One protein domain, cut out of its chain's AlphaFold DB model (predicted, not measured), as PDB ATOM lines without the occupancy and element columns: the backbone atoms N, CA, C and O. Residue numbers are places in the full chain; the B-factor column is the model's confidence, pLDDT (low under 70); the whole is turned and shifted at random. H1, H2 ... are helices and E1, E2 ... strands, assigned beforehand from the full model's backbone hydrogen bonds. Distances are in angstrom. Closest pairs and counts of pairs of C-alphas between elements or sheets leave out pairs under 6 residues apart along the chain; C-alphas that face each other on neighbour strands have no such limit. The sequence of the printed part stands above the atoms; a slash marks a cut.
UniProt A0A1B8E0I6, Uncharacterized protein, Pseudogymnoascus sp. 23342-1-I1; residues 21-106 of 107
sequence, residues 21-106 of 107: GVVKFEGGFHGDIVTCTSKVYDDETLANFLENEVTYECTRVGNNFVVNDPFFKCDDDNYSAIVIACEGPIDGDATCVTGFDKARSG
ATOM      1  N   GLY A  21      82.653 -51.570-205.430       86.50
ATOM      2  CA  GLY A  21      83.694 -50.736-205.997       86.50
ATOM      3  C   GLY A  21      84.418 -51.423-207.145       86.50
ATOM      4  O   GLY A  21      84.596 -52.644-207.144       86.50
ATOM      5  N   VAL A  22      84.852 -50.630-208.117       90.38
ATOM      6  CA  VAL A  22      85.596 -51.065-209.296       90.38
ATOM      7  C   VAL A  22      86.792 -50.143-209.511       90.38
ATOM      8  O   VAL A  22      86.646 -48.940-209.714       90.38
ATOM      9  N   VAL A  23      87.982 -50.733-209.534       91.31
ATOM     10  CA  VAL A  23      89.255 -50.048-209.768       91.31
ATOM     11  C   VAL A  23      89.967 -50.700-210.942       91.31
ATOM     12  O   VAL A  23      90.019 -51.924-211.044       91.31
ATOM     13  N   LYS A  24      90.539 -49.887-211.829       91.69
ATOM     14  CA  LYS A  24      91.293 -50.359-212.997       91.69
ATOM     15  C   LYS A  24      92.760 -49.971-212.912       91.69
ATOM     16  O   LYS A  24      93.076 -48.861-212.500       91.69
ATOM     17  N   PHE A  25      93.620 -50.859-213.386       89.69
ATOM     18  CA  PHE A  25      95.038 -50.636-213.632       89.69
ATOM     19  C   PHE A  25      95.275 -50.755-215.131       89.69
ATOM     20  O   PHE A  25      95.103 -51.833-215.696       89.69
ATOM     21  N   GLU A  26      95.628 -49.652-215.780       87.62
ATOM     22  CA  GLU A  26      95.870 -49.601-217.220       87.62
ATOM     23  C   GLU A  26      97.373 -49.681-217.515       87.62
ATOM     24  O   GLU A  26      98.156 -48.849-217.057       87.62
ATOM     25  N   GLY A  27      97.776 -50.685-218.294       81.44
ATOM     26  CA  GLY A  27      99.143 -50.911-218.749       81.44
ATOM     27  C   GLY A  27      99.538 -49.980-219.893       81.44
ATOM     28  O   GLY A  27      98.940 -50.015-220.971       81.44
ATOM     29  N   GLY A  28     100.589 -49.184-219.681       64.88
ATOM     30  CA  GLY A  28     100.950 -48.051-220.540       64.88
ATOM     31  C   GLY A  28     101.402 -48.356-221.977       64.88
ATOM     32  O   GLY A  28     101.381 -47.439-222.797       64.88
ATOM     33  N   PHE A  29     101.791 -49.593-222.329       63.44
ATOM     34  CA  PHE A  29     102.272 -49.913-223.692       63.44
ATOM     35  C   PHE A  29     101.452 -50.974-224.432       63.44
ATOM     36  O   PHE A  29     101.215 -50.850-225.633       63.44
ATOM     37  N   HIS A  30     100.997 -52.009-223.727       67.19
ATOM     38  CA  HIS A  30     100.228 -53.103-224.326       67.19
ATOM     39  C   HIS A  30      98.711 -52.896-224.253       67.19
ATOM     40  O   HIS A  30      97.981 -53.587-224.957       67.19
ATOM     41  N   GLY A  31      98.237 -51.908-223.479       76.00
ATOM     42  CA  GLY A  31      96.808 -51.649-223.294       76.00
ATOM     43  C   GLY A  31      96.102 -52.712-222.451       76.00
ATOM     44  O   GLY A  31      94.874 -52.790-222.487       76.00
ATOM     45  N   ASP A  32      96.876 -53.526-221.734       85.38
ATOM     46  CA  ASP A  32      96.392 -54.541-220.806       85.38
ATOM     47  C   ASP A  32      95.753 -53.857-219.597       85.38
ATOM     48  O   ASP A  32      96.263 -52.854-219.100       85.38
ATOM     49  N   ILE A  33      94.613 -54.369-219.145       87.56
ATOM     50  CA  ILE A  33      93.846 -53.770-218.054       87.56
ATOM     51  C   ILE A  33      93.576 -54.831-217.003       87.56
ATOM     52  O   ILE A  33      92.911 -55.828-217.292       87.56
ATOM     53  N   VAL A  34      94.015 -54.573-215.773       88.94
ATOM     54  CA  VAL A  34      93.540 -55.318-214.603       88.94
ATOM     55  C   VAL A  34      92.384 -54.553-213.986       88.94
ATOM     56  O   VAL A  34      92.494 -53.363-213.716       88.94
ATOM     57  N   THR A  35      91.266 -55.226-213.758       90.62
ATOM     58  CA  THR A  35      90.127 -54.681-213.026       90.62
ATOM     59  C   THR A  35      89.991 -55.430-211.714       90.62
ATOM     60  O   THR A  35      89.792 -56.642-211.727       90.62
ATOM     61  N   CYS A  36      90.080 -54.709-210.602       90.50
ATOM     62  CA  CYS A  36      89.742 -55.203-209.277       90.50
ATOM     63  C   CYS A  36      88.328 -54.747-208.923       90.50
ATOM     64  O   CYS A  36      87.994 -53.570-209.085       90.50
ATOM     65  N   THR A  37      87.500 -55.666-208.436       91.19
ATOM     66  CA  THR A  37      86.153 -55.356-207.956       91.19
ATOM     67  C   THR A  37      85.967 -55.832-206.525       91.19
ATOM     68  O   THR A  37      86.510 -56.860-206.139       91.19
ATOM     69  N   SER A  38      85.198 -55.101-205.722       88.94
ATOM     70  CA  SER A  38      84.863 -55.502-204.353       88.94
ATOM     71  C   SER A  38      83.387 -55.284-204.093       88.94
ATOM     72  O   SER A  38      82.856 -54.231-204.409       88.94
ATOM     73  N   LYS A  39      82.714 -56.239-203.450       87.62
ATOM     74  CA  LYS A  39      81.308 -56.080-203.029       87.62
ATOM     75  C   LYS A  39      81.156 -55.287-201.729       87.62
ATOM     76  O   LYS A  39      80.031 -54.993-201.333       87.62
ATOM     77  N   VAL A  40      82.267 -55.001-201.051       84.12
ATOM     78  CA  VAL A  40      82.292 -54.456-199.686       84.12
ATOM     79  C   VAL A  40      82.746 -53.000-199.670       84.12
ATOM     80  O   VAL A  40      82.227 -52.209-198.885       84.12
ATOM     81  N   TYR A  41      83.687 -52.643-200.542       86.75
ATOM     82  CA  TYR A  41      84.232 -51.293-200.653       86.75
ATOM     83  C   TYR A  41      83.643 -50.569-201.855       86.75
ATOM     84  O   TYR A  41      83.433 -51.196-202.883       86.75
ATOM     85  N   ASP A  42      83.399 -49.265-201.736       89.50
ATOM     86  CA  ASP A  42      83.145 -48.386-202.881       89.50
ATOM     87  C   ASP A  42      84.444 -48.090-203.659       89.50
ATOM     88  O   ASP A  42      85.539 -48.410-203.191       89.50
ATOM     89  N   ASP A  43      84.333 -47.471-204.838       88.69
ATOM     90  CA  ASP A  43      85.471 -47.180-205.724       88.69
ATOM     91  C   ASP A  43      86.605 -46.407-205.030       88.69
ATOM     92  O   ASP A  43      87.778 -46.703-205.250       88.69
ATOM     93  N   GLU A  44      86.277 -45.398-204.215       91.19
ATOM     94  CA  GLU A  44      87.280 -44.537-203.582       91.19
ATOM     95  C   GLU A  44      87.988 -45.288-202.458       91.19
ATOM     96  O   GLU A  44      89.219 -45.268-202.375       91.19
ATOM     97  N   THR A  45      87.224 -45.994-201.619       90.50
ATOM     98  CA  THR A  45      87.797 -46.805-200.540       90.50
ATOM     99  C   THR A  45      88.658 -47.937-201.096       90.50
ATOM    100  O   THR A  45      89.757 -48.169-200.593       90.50
ATOM    101  N   LEU A  46      88.205 -48.595-202.168       90.44
ATOM    102  CA  LEU A  46      88.958 -49.644-202.850       90.44
ATOM    103  C   LEU A  46      90.255 -49.096-203.459       90.44
ATOM    104  O   LEU A  46      91.313 -49.693-203.285       90.44
ATOM    105  N   ALA A  47      90.200 -47.938-204.120       91.25
ATOM    106  CA  ALA A  47      91.387 -47.301-204.684       91.25
ATOM    107  C   ALA A  47      92.388 -46.898-203.592       91.25
ATOM    108  O   ALA A  47      93.575 -47.174-203.719       91.25
ATOM    109  N   ASN A  48      91.916 -46.299-202.494       92.06
ATOM    110  CA  ASN A  48      92.768 -45.937-201.359       92.06
ATOM    111  C   ASN A  48      93.442 -47.169-200.743       92.06
ATOM    112  O   ASN A  48      94.614 -47.116-200.380       92.06
ATOM    113  N   PHE A  49      92.712 -48.276-200.616       90.31
ATOM    114  CA  PHE A  49      93.262 -49.529-200.116       90.31
ATOM    115  C   PHE A  49      94.362 -50.062-201.044       90.31
ATOM    116  O   PHE A  49      95.490 -50.293-200.612       90.31
ATOM    117  N   LEU A  50      94.057 -50.174-202.338       89.31
ATOM    118  CA  LEU A  50      94.985 -50.711-203.329       89.31
ATOM    119  C   LEU A  50      96.226 -49.832-203.521       89.31
ATOM    120  O   LEU A  50      97.301 -50.370-203.746       89.31
ATOM    121  N   GLU A  51      96.122 -48.510-203.373       89.38
ATOM    122  CA  GLU A  51      97.281 -47.604-203.413       89.38
ATOM    123  C   GLU A  51      98.297 -47.885-202.291       89.38
ATOM    124  O   GLU A  51      99.485 -47.623-202.462       89.38
ATOM    125  N   ASN A  52      97.850 -48.429-201.153       85.44
ATOM    126  CA  ASN A  52      98.728 -48.772-200.032       85.44
ATOM    127  C   ASN A  52      99.275 -50.206-200.107       85.44
ATOM    128  O   ASN A  52     100.373 -50.458-199.617       85.44
ATOM    129  N   GLU A  53      98.526 -51.137-200.702       84.62
ATOM    130  CA  GLU A  53      98.918 -52.551-200.788       84.62
ATOM    131  C   GLU A  53      99.716 -52.885-202.052       84.62
ATOM    132  O   GLU A  53     100.605 -53.740-202.032       84.62
ATOM    133  N   VAL A  54      99.414 -52.227-203.172       80.12
ATOM    134  CA  VAL A  54     100.085 -52.489-204.444       80.12
ATOM    135  C   VAL A  54     101.436 -51.779-204.443       80.12
ATOM    136  O   VAL A  54     101.530 -50.568-204.605       80.12
ATOM    137  N   THR A  55     102.516 -52.547-204.318       71.50
ATOM    138  CA  THR A  55     103.898 -52.029-204.357       71.50
ATOM    139  C   THR A  55     104.409 -51.733-205.773       71.50
ATOM    140  O   THR A  55     105.601 -51.495-205.964       71.50
ATOM    141  N   TYR A  56     103.544 -51.830-206.781       73.94
ATOM    142  CA  TYR A  56     103.889 -51.637-208.186       73.94
ATOM    143  C   TYR A  56     104.054 -50.144-208.503       73.94
ATOM    144  O   TYR A  56     103.359 -49.304-207.934       73.94
ATOM    145  N   GLU A  57     104.941 -49.789-209.438       83.44
ATOM    146  CA  GLU A  57     105.068 -48.397-209.885       83.44
ATOM    147  C   GLU A  57     103.850 -47.999-210.733       83.44
ATOM    148  O   GLU A  57     103.823 -48.155-211.957       83.44
ATOM    149  N   CYS A  58     102.822 -47.474-210.074       85.88
ATOM    150  CA  CYS A  58     101.621 -46.956-210.711       85.88
ATOM    151  C   CYS A  58     101.330 -45.507-210.309       85.88
ATOM    152  O   CYS A  58     101.665 -45.047-209.219       85.88
ATOM    153  N   THR A  59     100.684 -44.772-211.207       89.69
ATOM    154  CA  THR A  59     100.197 -43.413-210.974       89.69
ATOM    155  C   THR A  59      98.685 -43.430-210.857       89.69
ATOM    156  O   THR A  59      97.990 -43.866-211.774       89.69
ATOM    157  N   ARG A  60      98.161 -42.923-209.742       90.12
ATOM    158  CA  ARG A  60      96.721 -42.814-209.522       90.12
ATOM    159  C   ARG A  60      96.101 -41.714-210.390       90.12
ATOM    160  O   ARG A  60      96.581 -40.582-210.426       90.12
ATOM    161  N   VAL A  61      95.001 -42.045-211.065       89.81
ATOM    162  CA  VAL A  61      94.184 -41.150-211.894       89.81
ATOM    163  C   VAL A  61      92.715 -41.329-211.496       89.81
ATOM    164  O   VAL A  61      92.019 -42.233-211.960       89.81
ATOM    165  N   GLY A  62      92.236 -40.467-210.595       91.38
ATOM    166  CA  GLY A  62      90.923 -40.635-209.963       91.38
ATOM    167  C   GLY A  62      90.901 -41.870-209.055       91.38
ATOM    168  O   GLY A  62      91.749 -42.001-208.176       91.38
ATOM    169  N   ASN A  63      89.957 -42.783-209.291       91.38
ATOM    170  CA  ASN A  63      89.881 -44.074-208.588       91.38
ATOM    171  C   ASN A  63      90.612 -45.204-209.334       91.38
ATOM    172  O   ASN A  63      90.565 -46.346-208.905       91.38
ATOM    173  N   ASN A  64      91.276 -44.904-210.452       91.25
ATOM    174  CA  ASN A  64      92.021 -45.876-211.253       91.25
ATOM    175  C   ASN A  64      93.527 -45.602-211.186       91.25
ATOM    176  O   ASN A  64      93.970 -44.593-210.640       91.25
ATOM    177  N   PHE A  65      94.306 -46.485-211.796       90.69
ATOM    178  CA  PHE A  65      95.759 -46.466-211.807       90.69
ATOM    179  C   PHE A  65      96.283 -46.649-213.227       90.69
ATOM    180  O   PHE A  65      95.753 -47.433-214.012       90.69
ATOM    181  N   VAL A  66      97.356 -45.941-213.547       89.31
ATOM    182  CA  VAL A  66      98.156 -46.147-214.754       89.31
ATOM    183  C   VAL A  66      99.450 -46.814-214.326       89.31
ATOM    184  O   VAL A  66     100.177 -46.274-213.494       89.31
ATOM    185  N   VAL A  67      99.729 -47.995-214.859       87.38
ATOM    186  CA  VAL A  67     100.948 -48.741-214.550       87.38
ATOM    187  C   VAL A  67     102.087 -48.188-215.406       87.38
ATOM    188  O   VAL A  67     101.993 -48.168-216.635       87.38
ATOM    189  N   ASN A  68     103.163 -47.739-214.755       82.88
ATOM    190  CA  ASN A  68     104.317 -47.110-215.410       82.88
ATOM    191  C   ASN A  68     105.364 -48.123-215.899       82.88
ATOM    192  O   ASN A  68     106.407 -47.737-216.427       82.88
ATOM    193  N   ASP A  69     105.084 -49.413-215.744       80.62
ATOM    194  CA  ASP A  69     105.926 -50.496-216.224       80.62
ATOM    195  C   ASP A  69     105.606 -50.823-217.697       80.62
ATOM    196  O   ASP A  69     104.495 -51.270-218.007       80.62
ATOM    197  N   PRO A  70     106.561 -50.636-218.628       74.62
ATOM    198  CA  PRO A  70     106.360 -50.961-220.038       74.62
ATOM    199  C   PRO A  70     106.226 -52.468-220.301       74.62
ATOM    200  O   PRO A  70     105.777 -52.853-221.382       74.62
ATOM    201  N   PHE A  71     106.616 -53.317-219.348       75.25
ATOM    202  CA  PHE A  71     106.508 -54.771-219.441       75.25
ATOM    203  C   PHE A  71     105.235 -55.320-218.804       75.25
ATOM    204  O   PHE A  71     105.003 -56.523-218.910       75.25
ATOM    205  N   PHE A  72     104.399 -54.461-218.213       78.12
ATOM    206  CA  PHE A  72     103.143 -54.875-217.610       78.12
ATOM    207  C   PHE A  72     102.251 -55.590-218.623       78.12
ATOM    208  O   PHE A  72     101.927 -55.040-219.686       78.12
ATOM    209  N   LYS A  73     101.857 -56.813-218.267       79.00
ATOM    210  CA  LYS A  73     101.018 -57.683-219.080       79.00
ATOM    211  C   LYS A  73     100.077 -58.513-218.222       79.00
ATOM    212  O   LYS A  73     100.375 -58.822-217.071       79.00
ATOM    213  N   CYS A  74      98.977 -58.943-218.830       79.06
ATOM    214  CA  CYS A  74      98.133 -60.012-218.307       79.06
ATOM    215  C   CYS A  74      98.813 -61.384-218.467       79.06
ATOM    216  O   CYS A  74      98.372 -62.213-219.263       79.06
ATOM    217  N   ASP A  75      99.904 -61.617-217.737       73.44
ATOM    218  CA  ASP A  75     100.544 -62.924-217.571       73.44
ATOM    219  C   ASP A  75     100.775 -63.260-216.087       73.44
ATOM    220  O   ASP A  75     100.928 -62.371-215.252       73.44
ATOM    221  N   ASP A  76     100.754 -64.550-215.743       65.50
ATOM    222  CA  ASP A  76     100.662 -65.017-214.346       65.50
ATOM    223  C   ASP A  76     101.740 -64.456-213.403       65.50
ATOM    224  O   ASP A  76     101.527 -64.427-212.193       65.50
ATOM    225  N   ASP A  77     102.856 -63.951-213.934       64.69
ATOM    226  CA  ASP A  77     103.932 -63.367-213.143       64.69
ATOM    227  C   ASP A  77     103.764 -61.844-212.933       64.69
ATOM    228  O   ASP A  77     103.961 -61.378-211.808       64.69
ATOM    229  N   ASN A  78     103.341 -61.057-213.939       64.81
ATOM    230  CA  ASN A  78     103.327 -59.583-213.854       64.81
ATOM    231  C   ASN A  78     102.031 -58.971-213.278       64.81
ATOM    232  O   ASN A  78     102.089 -57.883-212.703       64.81
ATOM    233  N   TYR A  79     100.867 -59.638-213.368       73.69
ATOM    234  CA  TYR A  79      99.614 -59.135-212.752       73.69
ATOM    235  C   TYR A  79      99.355 -59.693-211.339       73.69
ATOM    236  O   TYR A  79      98.446 -59.228-210.645       73.69
ATOM    237  N   SER A  80     100.185 -60.639-210.878       73.56
ATOM    238  CA  SER A  80     100.003 -61.381-209.621       73.56
ATOM    239  C   SER A  80      99.963 -60.495-208.374       73.56
ATOM    240  O   SER A  80      99.155 -60.737-207.484       73.56
ATOM    241  N   ALA A  81     100.764 -59.429-208.311       77.81
ATOM    242  CA  ALA A  81     100.769 -58.517-207.163       77.81
ATOM    243  C   ALA A  81      99.430 -57.775-206.995       77.81
ATOM    244  O   ALA A  81      98.932 -57.641-205.878       77.81
ATOM    245  N   ILE A  82      98.822 -57.332-208.103       82.31
ATOM    246  CA  ILE A  82      97.527 -56.637-208.082       82.31
ATOM    247  C   ILE A  82      96.412 -57.617-207.700       82.31
ATOM    248  O   ILE A  82      95.521 -57.262-206.934       82.31
ATOM    249  N   VAL A  83      96.483 -58.860-208.183       85.44
ATOM    250  CA  VAL A  83      95.543 -59.927-207.803       85.44
ATOM    251  C   VAL A  83      95.650 -60.240-206.328       85.44
ATOM    252  O   VAL A  83      94.639 -60.247-205.647       85.44
ATOM    253  N   ILE A  84      96.859 -60.444-205.805       85.44
ATOM    254  CA  ILE A  84      97.061 -60.757-204.388       85.44
ATOM    255  C   ILE A  84      96.497 -59.635-203.509       85.44
ATOM    256  O   ILE A  84      95.802 -59.924-202.536       85.44
ATOM    257  N   ALA A  85      96.741 -58.372-203.871       86.12
ATOM    258  CA  ALA A  85      96.192 -57.221-203.159       86.12
ATOM    259  C   ALA A  85      94.662 -57.109-203.287       86.12
ATOM    260  O   ALA A  85      94.001 -56.658-202.358       86.12
ATOM    261  N   CYS A  86      94.085 -57.523-204.416       87.31
ATOM    262  CA  CYS A  86      92.645 -57.469-204.651       87.31
ATOM    263  C   CYS A  86      91.884 -58.642-204.011       87.31
ATOM    264  O   CYS A  86      90.861 -58.443-203.370       87.31
ATOM    265  N   GLU A  87      92.360 -59.872-204.166       87.62
ATOM    266  CA  GLU A  87      91.636 -61.082-203.763       87.62
ATOM    267  C   GLU A  87      91.953 -61.487-202.321       87.62
ATOM    268  O   GLU A  87      91.084 -61.960-201.597       87.62
ATOM    269  N   GLY A  88      93.190 -61.275-201.862       82.62
ATOM    270  CA  GLY A  88      93.638 -61.750-200.553       82.62
ATOM    271  C   GLY A  88      92.994 -61.018-199.366       82.62
ATOM    272  O   GLY A  88      92.300 -61.640-198.561       82.62
ATOM    273  N   PRO A  89      93.255 -59.714-199.191       80.88
ATOM    274  CA  PRO A  89      92.878 -58.992-197.976       80.88
ATOM    275  C   PRO A  89      91.423 -58.510-197.953       80.88
ATOM    276  O   PRO A  89      90.887 -58.262-196.872       80.88
ATOM    277  N   ILE A  90      90.786 -58.369-199.118       79.94
ATOM    278  CA  ILE A  90      89.451 -57.764-199.244       79.94
ATOM    279  C   ILE A  90      88.416 -58.666-199.924       79.94
ATOM    280  O   ILE A  90      87.301 -58.199-200.163       79.94
ATOM    281  N   ASP A  91      88.771 -59.926-200.221       83.44
ATOM    282  CA  ASP A  91      87.913 -60.903-200.918       83.44
ATOM    283  C   ASP A  91      87.293 -60.308-202.201       83.44
ATOM    284  O   ASP A  91      86.101 -60.449-202.485       83.44
ATOM    285  N   GLY A  92      88.098 -59.516-202.916       85.25
ATOM    286  CA  GLY A  92      87.737 -58.928-204.198       85.25
ATOM    287  C   GLY A  92      87.896 -59.926-205.340       85.25
ATOM    288  O   GLY A  92      88.507 -60.976-205.185       85.25
ATOM    289  N   ASP A  93      87.362 -59.574-206.504       89.50
ATOM    290  CA  ASP A  93      87.534 -60.336-207.740       89.50
ATOM    291  C   ASP A  93      88.438 -59.533-208.689       89.50
ATOM    292  O   ASP A  93      88.087 -58.407-209.075       89.50
ATOM    293  N   ALA A  94      89.584 -60.103-209.079       88.38
ATOM    294  CA  ALA A  94      90.488 -59.512-210.059       88.38
ATOM    295  C   ALA A  94      90.300 -60.155-211.441       88.38
ATOM    296  O   ALA A  94      90.200 -61.367-211.599       88.38
ATOM    297  N   THR A  95      90.276 -59.334-212.487       89.19
ATOM    298  CA  THR A  95      90.227 -59.799-213.879       89.19
ATOM    299  C   THR A  95      91.283 -59.082-214.697       89.19
ATOM    300  O   THR A  95      91.515 -57.894-214.488       89.19
ATOM    301  N   CYS A  96      91.916 -59.780-215.638       86.88
ATOM    302  CA  CYS A  96      92.899 -59.186-216.538       86.88
ATOM    303  C   CYS A  96      92.462 -59.375-217.989       86.88
ATOM    304  O   CYS A  96      92.132 -60.486-218.404       86.88
ATOM    305  N   VAL A  97      92.438 -58.284-218.753       84.69
ATOM    306  CA  VAL A  97      92.092 -58.280-220.177       84.69
ATOM    307  C   VAL A  97      93.270 -57.732-220.962       84.69
ATOM    308  O   VAL A  97      93.734 -56.626-220.688       84.69
ATOM    309  N   THR A  98      93.732 -58.483-221.961       82.50
ATOM    310  CA  THR A  98      94.819 -58.017-222.824       82.50
ATOM    311  C   THR A  98      94.337 -56.893-223.747       82.50
ATOM    312  O   THR A  98      93.185 -56.882-224.196       82.50
ATOM    313  N   GLY A  99      95.216 -55.962-224.114       68.94
ATOM    314  CA  GLY A  99      94.881 -54.909-225.079       68.94
ATOM    315  C   GLY A  99      94.505 -55.456-226.463       68.94
ATOM    316  O   GLY A  99      93.755 -54.818-227.205       68.94
ATOM    317  N   PHE A 100      94.943 -56.676-226.793       62.16
ATOM    318  CA  PHE A 100      94.510 -57.396-227.992       62.16
ATOM    319  C   PHE A 100      93.023 -57.783-227.934       62.16
ATOM    320  O   PHE A 100      92.289 -57.576-228.905       62.16
ATOM    321  N   ASP A 101      92.554 -58.283-226.790       59.44
ATOM    322  CA  ASP A 101      91.141 -58.617-226.579       59.44
ATOM    323  C   ASP A 101      90.255 -57.365-226.567       59.44
ATOM    324  O   ASP A 101      89.131 -57.386-227.085       59.44
ATOM    325  N   LYS A 102      90.786 -56.243-226.066       58.22
ATOM    326  CA  LYS A 102      90.130 -54.931-226.136       58.22
ATOM    327  C   LYS A 102      89.945 -54.469-227.587       58.22
ATOM    328  O   LYS A 102      88.821 -54.178-227.998       58.22
ATOM    329  N   ALA A 103      91.012 -54.516-228.390       57.91
ATOM    330  CA  ALA A 103      90.977 -54.140-229.805       57.91
ATOM    331  C   ALA A 103      90.015 -55.013-230.633       57.91
ATOM    332  O   ALA A 103      89.360 -54.525-231.554       57.91
ATOM    333  N   ARG A 104      89.882 -56.298-230.286       49.91
ATOM    334  CA  ARG A 104      88.928 -57.221-230.920       49.91
ATOM    335  C   ARG A 104      87.475 -56.963-230.506       49.91
ATOM    336  O   ARG A 104      86.569 -57.229-231.293       49.91
ATOM    337  N   SER A 105      87.258 -56.448-229.299       55.69
ATOM    338  CA  SER A 105      85.925 -56.161-228.753       55.69
ATOM    339  C   SER A 105      85.353 -54.810-229.207       55.69
ATOM    340  O   SER A 105      84.192 -54.524-228.926       55.69
ATOM    341  N   GLY A 106      86.128 -53.995-229.938       49.09
ATOM    342  CA  GLY A 106      85.685 -52.689-230.440       49.09
ATOM    343  C   GLY A 106      85.492 -51.631-229.346       49.09
ATOM    344  O   GLY A 106      84.721 -50.694-229.552       49.09
TER     345      GLY A 106
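What this domain is: This is residues 21 to 106 of the 107 residues of an uncharacterized protein of Pseudogymnoascus sp. 23342-1-I1 (UniProt A0A1B8E0I6). A strongly twisted sheet of five strands forms a wall, with the helices H1 and H2 over one face and no helix on the other. The short helix H3 follows the edge strand E5 and lies past one end of the sheet. The printed part has 86 residues, with three named helices and five named strands in the order E1 E2 H1 E3 E4 H2 E5 H3; the class is mixed, helices and strands. The sheet runs E3 E4 E1 E2 E5 and is mixed, with E4 and E1 parallel and the other neighbours antiparallel. The whole is compact, with a radius of gyration of the C-alphas of 11.9 A and spans of 32 by 25 by 25 A.

Where its parts are: Find C-alpha 21 at (83.694, -50.736, -205.997); from there E1, residues 21 to 27, runs 20.0 A. Beside it are E2, residues 33 to 38, 16.5 A long, and E4, residues 64 to 67. At the edges look for E3, residues 58 to 61, and E5, residues 93 to 97, 13.4 A. H1, residues 43 to 53, spans 15.3 A from C-alpha 43 at (85.471, -47.180, -205.724), and H2 is residues 80 to 87. H3, residues 99 to 105, ends at C-alpha 105 at (85.925, -56.161, -228.753).

How they stand to each other: Start with the hairpin E1 and E2, where N 23 and O 36 are 2.9 A apart, within hydrogen-bond range. Between E2 and E5, look at N 35 and O 95, 2.8 A; between E4 and E1, at N 65 and O 24, 2.8 A. In the hairpin E3 and E4, N 59 and O 66 are 2.8 A apart. H1 and H2 are on the same face, making two layers, helices on one face of a sheet. H1 lies over E1 at a height of 7.3 A over the sheet and only just runs along the strands, at 28 degrees to E1 on the local plane. H2 lies over E2 and E5 at a height of 8.5 A. H1 and H2 only just touch, with 3 pairs of C-alphas within 8 A, the closest being those of Glu 53 and Ala 85, 5.9 A. E2, H1, E3 and E4, H2, E5 are split strand-helix-strand units, their two strands running the same way with others between, each with a right-handed crossover. H3 is not on the sheet, but only just, with 4 pairs of C-alphas within 10 A. Every O i to N i+4 pair is within hydrogen-bond range in H2 and H3, and 6 of 7 in H1.

The domain as a whole: The two C-alphas farthest apart, those of Pro 89 and Gly 106, are 33.8 A apart. The printed part has no cut. Look at residues 68 to 79 for the one long link, from E4 to H2. The mean pLDDT of the printed part is 81.4, and residues 28 to 30, 76 to 78 and 99 to 106 are under 70.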